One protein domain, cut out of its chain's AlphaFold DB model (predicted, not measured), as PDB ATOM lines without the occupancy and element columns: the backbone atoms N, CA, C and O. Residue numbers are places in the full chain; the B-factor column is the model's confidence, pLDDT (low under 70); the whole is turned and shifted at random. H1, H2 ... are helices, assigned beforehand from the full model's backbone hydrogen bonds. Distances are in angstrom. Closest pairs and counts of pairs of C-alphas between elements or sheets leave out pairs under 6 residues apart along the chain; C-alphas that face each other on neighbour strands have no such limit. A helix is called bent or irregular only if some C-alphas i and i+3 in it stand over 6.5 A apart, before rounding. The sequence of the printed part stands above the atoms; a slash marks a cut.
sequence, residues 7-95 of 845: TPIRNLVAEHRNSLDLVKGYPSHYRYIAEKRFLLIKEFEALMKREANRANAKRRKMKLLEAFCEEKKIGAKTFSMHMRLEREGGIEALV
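Overview. This is residues 7 to 95 of the 845 residues of the protein "DDE_3 domain-containing protein" of delta proteobacterium NaphS2 (UniProt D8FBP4). One long helix, H3, runs through the middle of an elongated body, with shorter helices packed crosswise on it: H1 crosses it on one side, while H4 and H5 lie on the other. After H3, H4 turns back at an angle, and H5 crosses the earlier half of H3 and is sharply kinked near its end; the small H2 lies between H1 and the last turns of H5. The printed part has 89 residues with five named helices, in the order H1, H2, H3, H4, H5, and no named strand; the class is all helix. The whole is compact, with a radius of gyration of the C-alphas of 13.5 A, and spans 42 by 25 by 23 A.

Arrangement. H1, residues 7 to 15, touches H3, residues 28 to 52, about perpendicular at 76 degrees; of H3, residues 39 to 43 alone take part, and the closest C-alphas are those of Leu 12 and Leu 39, 6.8 A apart. H2, residues 17 to 21, is close to H3 but not clearly touching, the closest C-alphas, of Leu 20 and Glu 35, being 6.3 A apart. H3 and H4, residues 57 to 71, form a helical hairpin: they only just touch, with 3 pairs of C-alphas within 8 A, and run opposite ways at a steep tilt of 42 degrees, closest at the C-alphas of Phe 44 and Phe 68, 7.4 A apart. H5, residues 76 to 94, touches H3 with 12 pairs of C-alphas within 8 A, closest at those of Ala 34 and Leu 94, 5.1 A apart; they run opposite ways at a tilt of 68 degrees, only just steep. H5 is irregular, with a kink of 117 degrees near residue 88, where C-alphas 88 and 91 are 9.5 A apart, and its line is a rough one. Past the kink, its residues 90 to 91 alone only just touch H2, with 3 pairs of C-alphas within 8 A, closest at those of Ser 19 and Ile 91, 6.7 A apart. H4 touches H5 about perpendicular, at 85 degrees, closest at the C-alphas of Cys 69 and Ala 76, 5.6 A apart. H1 is apart from H4 and H5. In H2 and H3 every O i to N i+4 pair is within hydrogen-bond range; in H1 4 of 5 are, in H4 8 of 11 and in H5 12 of 15.

Along the chain. H1 begins at C-alpha 7, (176.238, 198.276, 288.300). H3 measures 35.6 A from C-alpha 28 to C-alpha 52, H4 20.6 A, and H5 15.8 A, ending at C-alpha 94, (157.817, 198.401, 273.283).

Size, cuts and confidence. The C-alphas farthest apart, of Pro 27 and Ala 55, are 43.3 A apart. The printed part has no cut and no long link. Its mean pLDDT is 76.8, with residues 7 to 11, 28 to 29 and 51 to 62 under 70.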
ATOM      1  N   THR A   7     176.375 196.883 287.845       47.34
ATOM      2  CA  THR A   7     176.238 198.276 288.300       47.34
ATOM      3  C   THR A   7     175.454 199.197 287.341       47.34
ATOM      4  O   THR A   7     174.664 200.011 287.826       47.34
ATOM      5  N   PRO A   8     175.571 199.089 285.997       56.97
ATOM      6  CA  PRO A   8     174.896 200.013 285.074       56.97
ATOM      7  C   PRO A   8     173.373 199.822 285.003       56.97
ATOM      8  O   PRO A   8     172.626 200.794 284.899       56.97
ATOM      9  N   ILE A   9     172.895 198.575 285.079       56.03
ATOM     10  CA  ILE A   9     171.468 198.258 284.918       56.03
ATOM     11  C   ILE A   9     170.675 198.698 286.153       56.03
ATOM     12  O   ILE A   9     169.590 199.255 286.003       56.03
ATOM     13  N   ARG A  10     171.216 198.512 287.366       59.00
ATOM     14  CA  ARG A  10     170.553 198.963 288.606       59.00
ATOM     15  C   ARG A  10     170.379 200.484 288.645       59.00
ATOM     16  O   ARG A  10     169.311 200.950 289.036       59.00
ATOM     17  N   ASN A  11     171.372 201.236 288.163       68.25
ATOM     18  CA  ASN A  11     171.300 202.697 288.082       68.25
ATOM     19  C   ASN A  11     170.258 203.165 287.053       68.25
ATOM     20  O   ASN A  11     169.446 204.027 287.369       68.25
ATOM     21  N   LEU A  12     170.195 202.535 285.873       71.62
ATOM     22  CA  LEU A  12     169.184 202.849 284.851       71.62
ATOM     23  C   LEU A  12     167.752 202.492 285.287       71.62
ATOM     24  O   LEU A  12     166.801 203.183 284.924       71.62
ATOM     25  N   VAL A  13     167.582 201.422 286.074       74.94
ATOM     26  CA  VAL A  13     166.280 201.039 286.645       74.94
ATOM     27  C   VAL A  13     165.805 202.060 287.681       74.94
ATOM     28  O   VAL A  13     164.618 202.379 287.715       74.94
ATOM     29  N   ALA A  14     166.716 202.593 288.499       75.75
ATOM     30  CA  ALA A  14     166.400 203.655 289.449       75.75
ATOM     31  C   ALA A  14     166.084 204.986 288.737       75.75
ATOM     32  O   ALA A  14     165.070 205.609 289.043       75.75
ATOM     33  N   GLU A  15     166.896 205.374 287.748       81.75
ATOM     34  CA  GLU A  15     166.761 206.628 286.987       81.75
ATOM     35  C   GLU A  15     165.456 206.693 286.177       81.75
ATOM     36  O   GLU A  15     164.821 207.741 286.087       81.75
ATOM     37  N   HIS A  16     165.005 205.562 285.625       85.75
ATOM     38  CA  HIS A  16     163.802 205.504 284.790       85.75
ATOM     39  C   HIS A  16     162.623 204.770 285.440       85.75
ATOM     40  O   HIS A  16     161.745 204.252 284.740       85.75
ATOM     41  N   ARG A  17     162.563 204.748 286.777       81.19
ATOM     42  CA  ARG A  17     161.512 204.062 287.548       81.19
ATOM     43  C   ARG A  17     160.099 204.488 287.145       81.19
ATOM     44  O   ARG A  17     159.245 203.632 286.938       81.19
ATOM     45  N   ASN A  18     159.881 205.784 286.921       82.12
ATOM     46  CA  ASN A  18     158.580 206.316 286.500       82.12
ATOM     47  C   ASN A  18     158.137 205.766 285.134       82.12
ATOM     48  O   ASN A  18     156.960 205.494 284.932       82.12
ATOM     49  N   SER A  19     159.071 205.553 284.200       82.44
ATOM     50  CA  SER A  19     158.767 204.954 282.895       82.44
ATOM     51  C   SER A  19     158.540 203.445 282.997       82.44
ATOM     52  O   SER A  19     157.646 202.919 282.343       82.44
ATOM     53  N   LEU A  20     159.309 202.736 283.829       81.69
ATOM     54  CA  LEU A  20     159.122 201.298 284.063       81.69
ATOM     55  C   LEU A  20     157.784 200.995 284.759       81.69
ATOM     56  O   LEU A  20     157.163 199.966 284.494       81.69
ATOM     57  N   ASP A  21     157.297 201.920 285.584       84.06
ATOM     58  CA  ASP A  21     156.022 201.788 286.284       84.06
ATOM     59  C   ASP A  21     154.809 201.811 285.341       84.06
ATOM     60  O   ASP A  21     153.816 201.140 285.623       84.06
ATOM     61  N   LEU A  22     154.923 202.446 284.168       81.06
ATOM     62  CA  LEU A  22     153.870 202.456 283.141       81.06
ATOM     63  C   LEU A  22     153.559 201.058 282.589       81.06
ATOM     64  O   LEU A  22     152.458 200.818 282.100       81.06
ATOM     65  N   VAL A  23     154.497 200.107 282.691       80.88
ATOM     66  CA  VAL A  23     154.284 198.722 282.241       80.88
ATOM     67  C   VAL A  23     154.022 197.729 283.379       80.88
ATOM     68  O   VAL A  23     153.865 196.533 283.113       80.88
ATOM     69  N   LYS A  24     153.902 198.190 284.636       79.19
ATOM     70  CA  LYS A  24     153.623 197.325 285.802       79.19
ATOM     71  C   LYS A  24     152.328 196.527 285.667       79.19
ATOM     72  O   LYS A  24     152.295 195.385 286.118       79.19
ATOM     73  N   GLY A  25     151.309 197.108 285.029       70.69
ATOM     74  CA  GLY A  25     149.998 196.487 284.805       70.69
ATOM     75  C   GLY A  25     149.950 195.442 283.682       70.69
ATOM     76  O   GLY A  25     148.922 194.795 283.498       70.69
ATOM     77  N   TYR A  26     151.034 195.242 282.921       71.38
ATOM     78  CA  TYR A  26     151.082 194.245 281.846       71.38
ATOM     79  C   TYR A  26     151.527 192.868 282.377       71.38
ATOM     80  O   TYR A  26     152.322 192.800 283.316       71.38
ATOM     81  N   PRO A  27     151.091 191.745 281.760       77.19
ATOM     82  CA  PRO A  27     151.477 190.406 282.210       77.19
ATOM     83  C   PRO A  27     152.998 190.234 282.290       77.19
ATOM     84  O   PRO A  27     153.716 190.707 281.404       77.19
ATOM     85  N   SER A  28     153.473 189.501 283.305       65.62
ATOM     86  CA  SER A  28     154.894 189.397 283.693       65.62
ATOM     87  C   SER A  28     155.850 189.160 282.521       65.62
ATOM     88  O   SER A  28     156.897 189.796 282.429       65.62
ATOM     89  N   HIS A  29     155.465 188.309 281.569       67.00
ATOM     90  CA  HIS A  29     156.256 188.033 280.371       67.00
ATOM     91  C   HIS A  29     156.376 189.234 279.412       67.00
ATOM     92  O   HIS A  29     157.462 189.517 278.907       67.00
ATOM     93  N   TYR A  30     155.278 189.946 279.143       73.38
ATOM     94  CA  TYR A  30     155.274 191.096 278.229       73.38
ATOM     95  C   TYR A  30     155.934 192.318 278.854       73.38
ATOM     96  O   TYR A  30     156.693 193.011 278.176       73.38
ATOM     97  N   ARG A  31     155.691 192.515 280.153       80.69
ATOM     98  CA  ARG A  31     156.363 193.508 280.982       80.69
ATOM     99  C   ARG A  31     157.875 193.302 280.955       80.69
ATOM    100  O   ARG A  31     158.587 194.197 280.520       80.69
ATOM    101  N   TYR A  32     158.352 192.095 281.265       76.94
ATOM    102  CA  TYR A  32     159.781 191.762 281.233       76.94
ATOM    103  C   TYR A  32     160.433 192.076 279.876       76.94
ATOM    104  O   TYR A  32     161.545 192.599 279.803       76.94
ATOM    105  N   ILE A  33     159.738 191.786 278.770       74.94
ATOM    106  CA  ILE A  33     160.240 192.077 277.421       74.94
ATOM    107  C   ILE A  33     160.307 193.588 277.158       74.94
ATOM    108  O   ILE A  33     161.287 194.048 276.568       74.94
ATOM    109  N   ALA A  34     159.282 194.346 277.556       80.88
ATOM    110  CA  ALA A  34     159.241 195.796 277.385       80.88
ATOM    111  C   ALA A  34     160.312 196.492 278.237       80.88
ATOM    112  O   ALA A  34     161.095 197.268 277.695       80.88
ATOM    113  N   GLU A  35     160.422 196.129 279.519       85.19
ATOM    114  CA  GLU A  35     161.435 196.638 280.453       85.19
ATOM    115  C   GLU A  35     162.850 196.364 279.928       85.19
ATOM    116  O   GLU A  35     163.668 197.275 279.824       85.19
ATOM    117  N   LYS A  36     163.128 195.132 279.480       85.56
ATOM    118  CA  LYS A  36     164.441 194.773 278.926       85.56
ATOM    119  C   LYS A  36     164.782 195.567 277.663       85.56
ATOM    120  O   LYS A  36     165.917 196.007 277.503       85.56
ATOM    121  N   ARG A  37     163.823 195.744 276.746       89.31
ATOM    122  CA  ARG A  37     164.022 196.539 275.519       89.31
ATOM    123  C   ARG A  37     164.262 198.008 275.837       89.31
ATOM    124  O   ARG A  37     165.123 198.611 275.210       89.31
ATOM    125  N   PHE A  38     163.514 198.551 276.789       89.38
ATOM    126  CA  PHE A  38     163.623 199.939 277.213       89.38
ATOM    127  C   PHE A  38     164.977 200.221 277.866       89.38
ATOM    128  O   PHE A  38     165.671 201.142 277.450       89.38
ATOM    129  N   LEU A  39     165.415 199.370 278.798       86.50
ATOM    130  CA  LEU A  39     166.715 199.519 279.458       86.50
ATOM    131  C   LEU A  39     167.885 199.435 278.468       86.50
ATOM    132  O   LEU A  39     168.811 200.230 278.562       86.50
ATOM    133  N   LEU A  40     167.807 198.555 277.463       86.56
ATOM    134  CA  LEU A  40     168.799 198.495 276.380       86.56
ATOM    135  C   LEU A  40     168.833 199.773 275.528       86.56
ATOM    136  O   LEU A  40     169.898 200.166 275.052       86.56
ATOM    137  N   ILE A  41     167.684 200.421 275.313       87.75
ATOM    138  CA  ILE A  41     167.621 201.713 274.615       87.75
ATOM    139  C   ILE A  41     168.286 202.797 275.466       87.75
ATOM    140  O   ILE A  41     169.117 203.532 274.940       87.75
ATOM    141  N   LYS A  42     167.991 202.861 276.770       91.06
ATOM    142  CA  LYS A  42     168.588 203.854 277.679       91.06
ATOM    143  C   LYS A  42     170.088 203.653 277.876       91.06
ATOM    144  O   LYS A  42     170.836 204.626 277.874       91.06
ATOM    145  N   GLU A  43     170.547 202.407 277.903       87.12
ATOM    146  CA  GLU A  43     171.972 202.070 277.891       87.12
ATOM    147  C   GLU A  43     172.665 202.593 276.620       87.12
ATOM    148  O   GLU A  43     173.714 203.237 276.697       87.12
ATOM    149  N   PHE A  44     172.050 202.403 275.447       86.69
ATOM    150  CA  PHE A  44     172.580 202.934 274.190       86.69
ATOM    151  C   PHE A  44     172.533 204.470 274.125       86.69
ATOM    152  O   PHE A  44     173.463 205.088 273.613       86.69
ATOM    153  N   GLU A  45     171.487 205.111 274.651       86.38
ATOM    154  CA  GLU A  45     171.384 206.576 274.722       86.38
ATOM    155  C   GLU A  45     172.445 207.182 275.648       86.38
ATOM    156  O   GLU A  45     173.051 208.197 275.298       86.38
ATOM    157  N   ALA A  46     172.729 206.543 276.784       82.81
ATOM    158  CA  ALA A  46     173.807 206.941 277.685       82.81
ATOM    159  C   ALA A  46     175.183 206.800 277.016       82.81
ATOM    160  O   ALA A  46     176.014 207.708 277.097       82.81
ATOM    161  N   LEU A  47     175.408 205.701 276.290       82.69
ATOM    162  CA  LEU A  47     176.627 205.479 275.511       82.69
ATOM    163  C   LEU A  47     176.775 206.512 274.378       82.69
ATOM    164  O   LEU A  47     177.847 207.086 274.196       82.69
ATOM    165  N   MET A  48     175.682 206.841 273.685       78.81
ATOM    166  CA  MET A  48     175.641 207.912 272.686       78.81
ATOM    167  C   MET A  48     175.946 209.288 273.292       78.81
ATOM    168  O   MET A  48     176.653 210.065 272.658       78.81
ATOM    169  N   LYS A  49     175.448 209.597 274.498       76.00
ATOM    170  CA  LYS A  49     175.759 210.851 275.211       76.00
ATOM    171  C   LYS A  49     177.235 210.930 275.616       76.00
ATOM    172  O   LYS A  49     177.834 211.987 275.457       76.00
ATOM    173  N   ARG A  50     177.837 209.825 276.073       72.81
ATOM    174  CA  ARG A  50     179.277 209.756 276.404       72.81
ATOM    175  C   ARG A  50     180.165 209.972 275.173       72.81
ATOM    176  O   ARG A  50     181.156 210.691 275.247       72.81
ATOM    177  N   GLU A  51     179.788 209.390 274.038       67.88
ATOM    178  CA  GLU A  51     180.537 209.482 272.775       67.88
ATOM    179  C   GLU A  51     180.281 210.789 271.997       67.88
ATOM    180  O   GLU A  51     181.119 211.206 271.196       67.88
ATOM    181  N   ALA A  52     179.159 211.481 272.242       58.66
ATOM    182  CA  ALA A  52     178.811 212.747 271.584       58.66
ATOM    183  C   ALA A  52     179.789 213.899 271.887       58.66
ATOM    184  O   ALA A  52     179.901 214.816 271.074       58.66
ATOM    185  N   ASN A  53     180.553 213.822 272.982       57.44
ATOM    186  CA  ASN A  53     181.569 214.818 273.347       57.44
ATOM    187  C   ASN A  53     182.840 214.767 272.470       57.44
ATOM    188  O   ASN A  53     183.710 215.621 272.607       57.44
ATOM    189  N   ARG A  54     182.978 213.795 271.552       55.75
ATOM    190  CA  ARG A  54     184.133 213.676 270.642       55.75
ATOM    191  C   ARG A  54     183.683 213.825 269.182       55.75
ATOM    192  O   ARG A  54     183.038 212.948 268.611       55.75
ATOM    193  N   ALA A  55     184.030 214.955 268.571       45.94
ATOM    194  CA  ALA A  55     183.573 215.411 267.255       45.94
ATOM    195  C   ALA A  55     183.723 214.380 266.105       45.94
ATOM    196  O   ALA A  55     184.823 214.136 265.616       45.94
ATOM    197  N   ASN A  56     182.597 213.791 265.662       54.97
ATOM    198  CA  ASN A  56     182.176 213.527 264.263       54.97
ATOM    199  C   ASN A  56     180.914 212.623 264.248       54.97
ATOM    200  O   ASN A  56     180.982 211.395 264.124       54.97
ATOM    201  N   ALA A  57     179.729 213.225 264.403       54.47
ATOM    202  CA  ALA A  57     178.540 212.547 264.939       54.47
ATOM    203  C   ALA A  57     177.771 211.597 263.985       54.47
ATOM    204  O   ALA A  57     177.088 210.685 264.451       54.47
ATOM    205  N   LYS A  58     177.845 211.752 262.653       52.06
ATOM    206  CA  LYS A  58     176.924 211.029 261.739       52.06
ATOM    207  C   LYS A  58     177.453 209.676 261.235       52.06
ATOM    208  O   LYS A  58     176.705 208.701 261.215       52.06
ATOM    209  N   ARG A  59     178.743 209.585 260.872       53.44
ATOM    210  CA  ARG A  59     179.385 208.333 260.401       53.44
ATOM    211  C   ARG A  59     179.701 207.356 261.538       53.44
ATOM    212  O   ARG A  59     179.705 206.150 261.305       53.44
ATOM    213  N   ARG A  60     179.927 207.854 262.761       64.19
ATOM    214  CA  ARG A  60     180.174 207.013 263.941       64.19
ATOM    215  C   ARG A  60     178.899 206.411 264.517       64.19
ATOM    216  O   ARG A  60     178.939 205.248 264.876       64.19
ATOM    217  N   LYS A  61     177.754 207.109 264.487       68.25
ATOM    218  CA  LYS A  61     176.478 206.604 265.033       68.25
ATOM    219  C   LYS A  61     176.060 205.238 264.473       68.25
ATOM    220  O   LYS A  61     175.557 204.415 265.225       68.25
ATOM    221  N   MET A  62     176.286 204.985 263.180       67.94
ATOM    222  CA  MET A  62     175.961 203.684 262.577       67.94
ATOM    223  C   MET A  62     176.932 202.586 263.021       67.94
ATOM    224  O   MET A  62     176.485 201.512 263.398       67.94
ATOM    225  N   LYS A  63     178.237 202.884 263.077       76.25
ATOM    226  CA  LYS A  63     179.252 201.948 263.590       76.25
ATOM    227  C   LYS A  63     179.074 201.654 265.082       76.25
ATOM    228  O   LYS A  63     179.229 200.516 265.494       76.25
ATOM    229  N   LEU A  64     178.721 202.666 265.876       80.25
ATOM    230  CA  LEU A  64     178.448 202.549 267.309       80.25
ATOM    231  C   LEU A  64     177.201 201.690 267.557       80.25
ATOM    232  O   LEU A  64     177.200 200.830 268.427       80.25
ATOM    233  N   LEU A  65     176.152 201.904 266.755       81.44
ATOM    234  CA  LEU A  65     174.936 201.097 266.778       81.44
ATOM    235  C   LEU A  65     175.225 199.642 266.399       81.44
ATOM    236  O   LEU A  65     174.732 198.743 267.071       81.44
ATOM    237  N   GLU A  66     176.004 199.413 265.339       81.62
ATOM    238  CA  GLU A  66     176.405 198.075 264.895       81.62
ATOM    239  C   GLU A  66     177.240 197.359 265.963       81.62
ATOM    240  O   GLU A  66     176.889 196.239 266.324       81.62
ATOM    241  N   ALA A  67     178.242 198.029 266.543       82.56
ATOM    242  CA  ALA A  67     179.074 197.488 267.617       82.56
ATOM    243  C   ALA A  67     178.267 197.174 268.890       82.56
ATOM    244  O   ALA A  67     178.377 196.077 269.431       82.56
ATOM    245  N   PHE A  68     177.387 198.084 269.328       84.62
ATOM    246  CA  PHE A  68     176.509 197.854 270.484       84.62
ATOM    247  C   PHE A  68     175.537 196.689 270.240       84.62
ATOM    248  O   PHE A  68     175.304 195.848 271.108       84.62
ATOM    249  N   CYS A  69     174.975 196.606 269.033       85.06
ATOM    250  CA  CYS A  69     174.096 195.510 268.634       85.06
ATOM    251  C   CYS A  69     174.838 194.165 268.583       85.06
ATOM    252  O   CYS A  69     174.268 193.143 268.972       85.06
ATOM    253  N   GLU A  70     176.095 194.158 268.140       81.19
ATOM    254  CA  GLU A  70     176.955 192.975 268.124       81.19
ATOM    255  C   GLU A  70     177.302 192.506 269.547       81.19
ATOM    256  O   GLU A  70     177.077 191.336 269.868       81.19
ATOM    257  N   GLU A  71     177.716 193.422 270.429       83.94
ATOM    258  CA  GLU A  71     178.020 193.144 271.840       83.94
ATOM    259  C   GLU A  71     176.807 192.556 272.580       83.94
ATOM    260  O   GLU A  71     176.889 191.497 273.209       83.94
ATOM    261  N   LYS A  72     175.636 193.195 272.448       79.44
ATOM    262  CA  LYS A  72     174.395 192.761 273.111       79.44
ATOM    263  C   LYS A  72     173.683 191.611 272.385       79.44
ATOM    264  O   LYS A  72     172.650 191.136 272.862       79.44
ATOM    265  N   LYS A  73     174.222 191.137 271.252       81.56
ATOM    266  CA  LYS A  73     173.670 190.064 270.399       81.56
ATOM    267  C   LYS A  73     172.236 190.339 269.918       81.56
ATOM    268  O   LYS A  73     171.380 189.451 269.918       81.56
ATOM    269  N   ILE A  74     171.961 191.570 269.484       79.12
ATOM    270  CA  ILE A  74     170.661 192.016 268.957       79.12
ATOM    271  C   ILE A  74     170.835 192.449 267.500       79.12
ATOM    272  O   ILE A  74     171.802 193.097 267.138       79.12
ATOM    273  N   GLY A  75     169.884 192.122 266.622       79.44
ATOM    274  CA  GLY A  75     169.943 192.594 265.234       79.44
ATOM    275  C   GLY A  75     169.732 194.111 265.128       79.44
ATOM    276  O   GLY A  75     168.701 194.613 265.578       79.44
ATOM    277  N   ALA A  76     170.635 194.828 264.448       79.06
ATOM    278  CA  ALA A  76     170.600 196.293 264.325       79.06
ATOM    279  C   ALA A  76     169.283 196.850 263.749       79.06
ATOM    280  O   ALA A  76     168.783 197.881 264.202       79.06
ATOM    281  N   LYS A  77     168.657 196.138 262.797       75.31
ATOM    282  CA  LYS A  77     167.328 196.502 262.262       75.31
ATOM    283  C   LYS A  77     166.228 196.389 263.319       75.31
ATOM    284  O   LYS A  77     165.376 197.268 263.415       75.31
ATOM    285  N   THR A  78     166.259 195.327 264.119       77.25
ATOM    286  CA  THR A  78     165.292 195.083 265.196       77.25
ATOM    287  C   THR A  78     165.460 196.103 266.318       77.25
ATOM    288  O   THR A  78     164.476 196.656 266.796       77.25
ATOM    289  N   PHE A  79     166.702 196.410 266.696       86.88
ATOM    290  CA  PHE A  79     166.986 197.413 267.718       86.88
ATOM    291  C   PHE A  79     166.618 198.832 267.253       86.88
ATOM    292  O   PHE A  79     165.995 199.581 267.999       86.88
ATOM    293  N   SER A  80     166.868 199.164 265.980       82.50
ATOM    294  CA  SER A  80     166.420 200.429 265.375       82.50
ATOM    295  C   SER A  80     164.899 200.579 265.379       82.50
ATOM    296  O   SER A  80     164.386 201.672 265.612       82.50
ATOM    297  N   MET A  81     164.169 199.481 265.158       83.19
ATOM    298  CA  MET A  81     162.714 199.454 265.286       83.19
ATOM    299  C   MET A  81     162.277 199.697 266.736       83.19
ATOM    300  O   MET A  81     161.358 200.476 266.948       83.19
ATOM    301  N   HIS A  82     162.939 199.100 267.735       87.81
ATOM    302  CA  HIS A  82     162.629 199.370 269.144       87.81
ATOM    303  C   HIS A  82     162.878 200.843 269.514       87.81
ATOM    304  O   HIS A  82     161.984 201.478 270.056       87.81
ATOM    305  N   MET A  83     164.023 201.425 269.138       86.88
ATOM    306  CA  MET A  83     164.307 202.856 269.364       86.88
ATOM    307  C   MET A  83     163.309 203.795 268.674       86.88
ATOM    308  O   MET A  83     163.144 204.941 269.081       86.88
ATOM    309  N   ARG A  84     162.708 203.355 267.565       86.12
ATOM    310  CA  ARG A  84     161.651 204.104 266.883       86.12
ATOM    311  C   ARG A  84     160.331 203.998 267.647       86.12
ATOM    312  O   ARG A  84     159.697 205.017 267.869       86.12
ATOM    313  N   LEU A  85     159.955 202.789 268.064       79.31
ATOM    314  CA  LEU A  85     158.734 202.544 268.834       79.31
ATOM    315  C   LEU A  85     158.744 203.285 270.175       79.31
ATOM    316  O   LEU A  85     157.741 203.891 270.526       79.31
ATOM    317  N   GLU A  86     159.874 203.283 270.883       89.75
ATOM    318  CA  GLU A  86     160.020 204.018 272.145       89.75
ATOM    319  C   GLU A  86     159.887 205.533 271.947       89.75
ATOM    320  O   GLU A  86     159.167 206.179 272.699       89.75
ATOM    321  N   ARG A  87     160.458 206.086 270.870       86.44
ATOM    322  CA  ARG A  87     160.282 207.506 270.532       86.44
ATOM    323  C   ARG A  87     158.854 207.873 270.131       86.44
ATOM    324  O   ARG A  87     158.432 208.991 270.384       86.44
ATOM    325  N   GLU A  88     158.137 206.965 269.474       80.44
ATOM    326  CA  GLU A  88     156.774 207.207 268.978       80.44
ATOM    327  C   GLU A  88     155.692 206.989 270.051       80.44
ATOM    328  O   GLU A  88     154.609 207.553 269.930       80.44
ATOM    329  N   GLY A  89     155.941 206.171 271.079       77.94
ATOM    330  CA  GLY A  89     154.910 205.826 272.067       77.94
ATOM    331  C   GLY A  89     155.429 205.309 273.407       77.94
ATOM    332  O   GLY A  89     154.742 204.528 274.067       77.94
ATOM    333  N   GLY A  90     156.644 205.698 273.795       86.62
ATOM    334  CA  GLY A  90     157.246 205.367 275.083       86.62
ATOM    335  C   GLY A  90     157.469 203.869 275.306       86.62
ATOM    336  O   GLY A  90     157.467 203.050 274.382       86.62
ATOM    337  N   ILE A  91     157.657 203.487 276.570       84.94
ATOM    338  CA  ILE A  91     157.875 202.086 276.956       84.94
ATOM    339  C   ILE A  91     156.674 201.180 276.631       84.94
ATOM    340  O   ILE A  91     156.856 200.007 276.305       84.94
ATOM    341  N   GLU A  92     155.455 201.716 276.622       83.06
ATOM    342  CA  GLU A  92     154.248 200.956 276.291       83.06
ATOM    343  C   GLU A  92     154.232 200.514 274.820       83.06
ATOM    344  O   GLU A  92     153.787 199.412 274.503       83.06
ATOM    345  N   ALA A  93     154.811 201.299 273.907       83.38
ATOM    346  CA  ALA A  93     154.968 200.901 272.507       83.38
ATOM    347  C   ALA A  93     156.003 199.778 272.295       83.38
ATOM    348  O   ALA A  93     155.991 199.121 271.246       83.38
ATOM    349  N   LEU A  94     156.879 199.529 273.278       80.88
ATOM    350  CA  LEU A  94     157.817 198.401 273.283       80.88
ATOM    351  C   LEU A  94     157.182 197.098 273.771       80.88
ATOM    352  O   LEU A  94     157.739 196.019 273.503       80.88
ATOM    353  N   VAL A  95     156.029 197.187 274.444       79.44
ATOM    354  CA  VAL A  95     155.199 196.027 274.766       79.44
ATOM    355  C   VAL A  95     154.824 195.361 273.445       79.44
ATOM    356  O   VAL A  95     154.334 196.028 272.531       79.44
TER     357      VAL A  95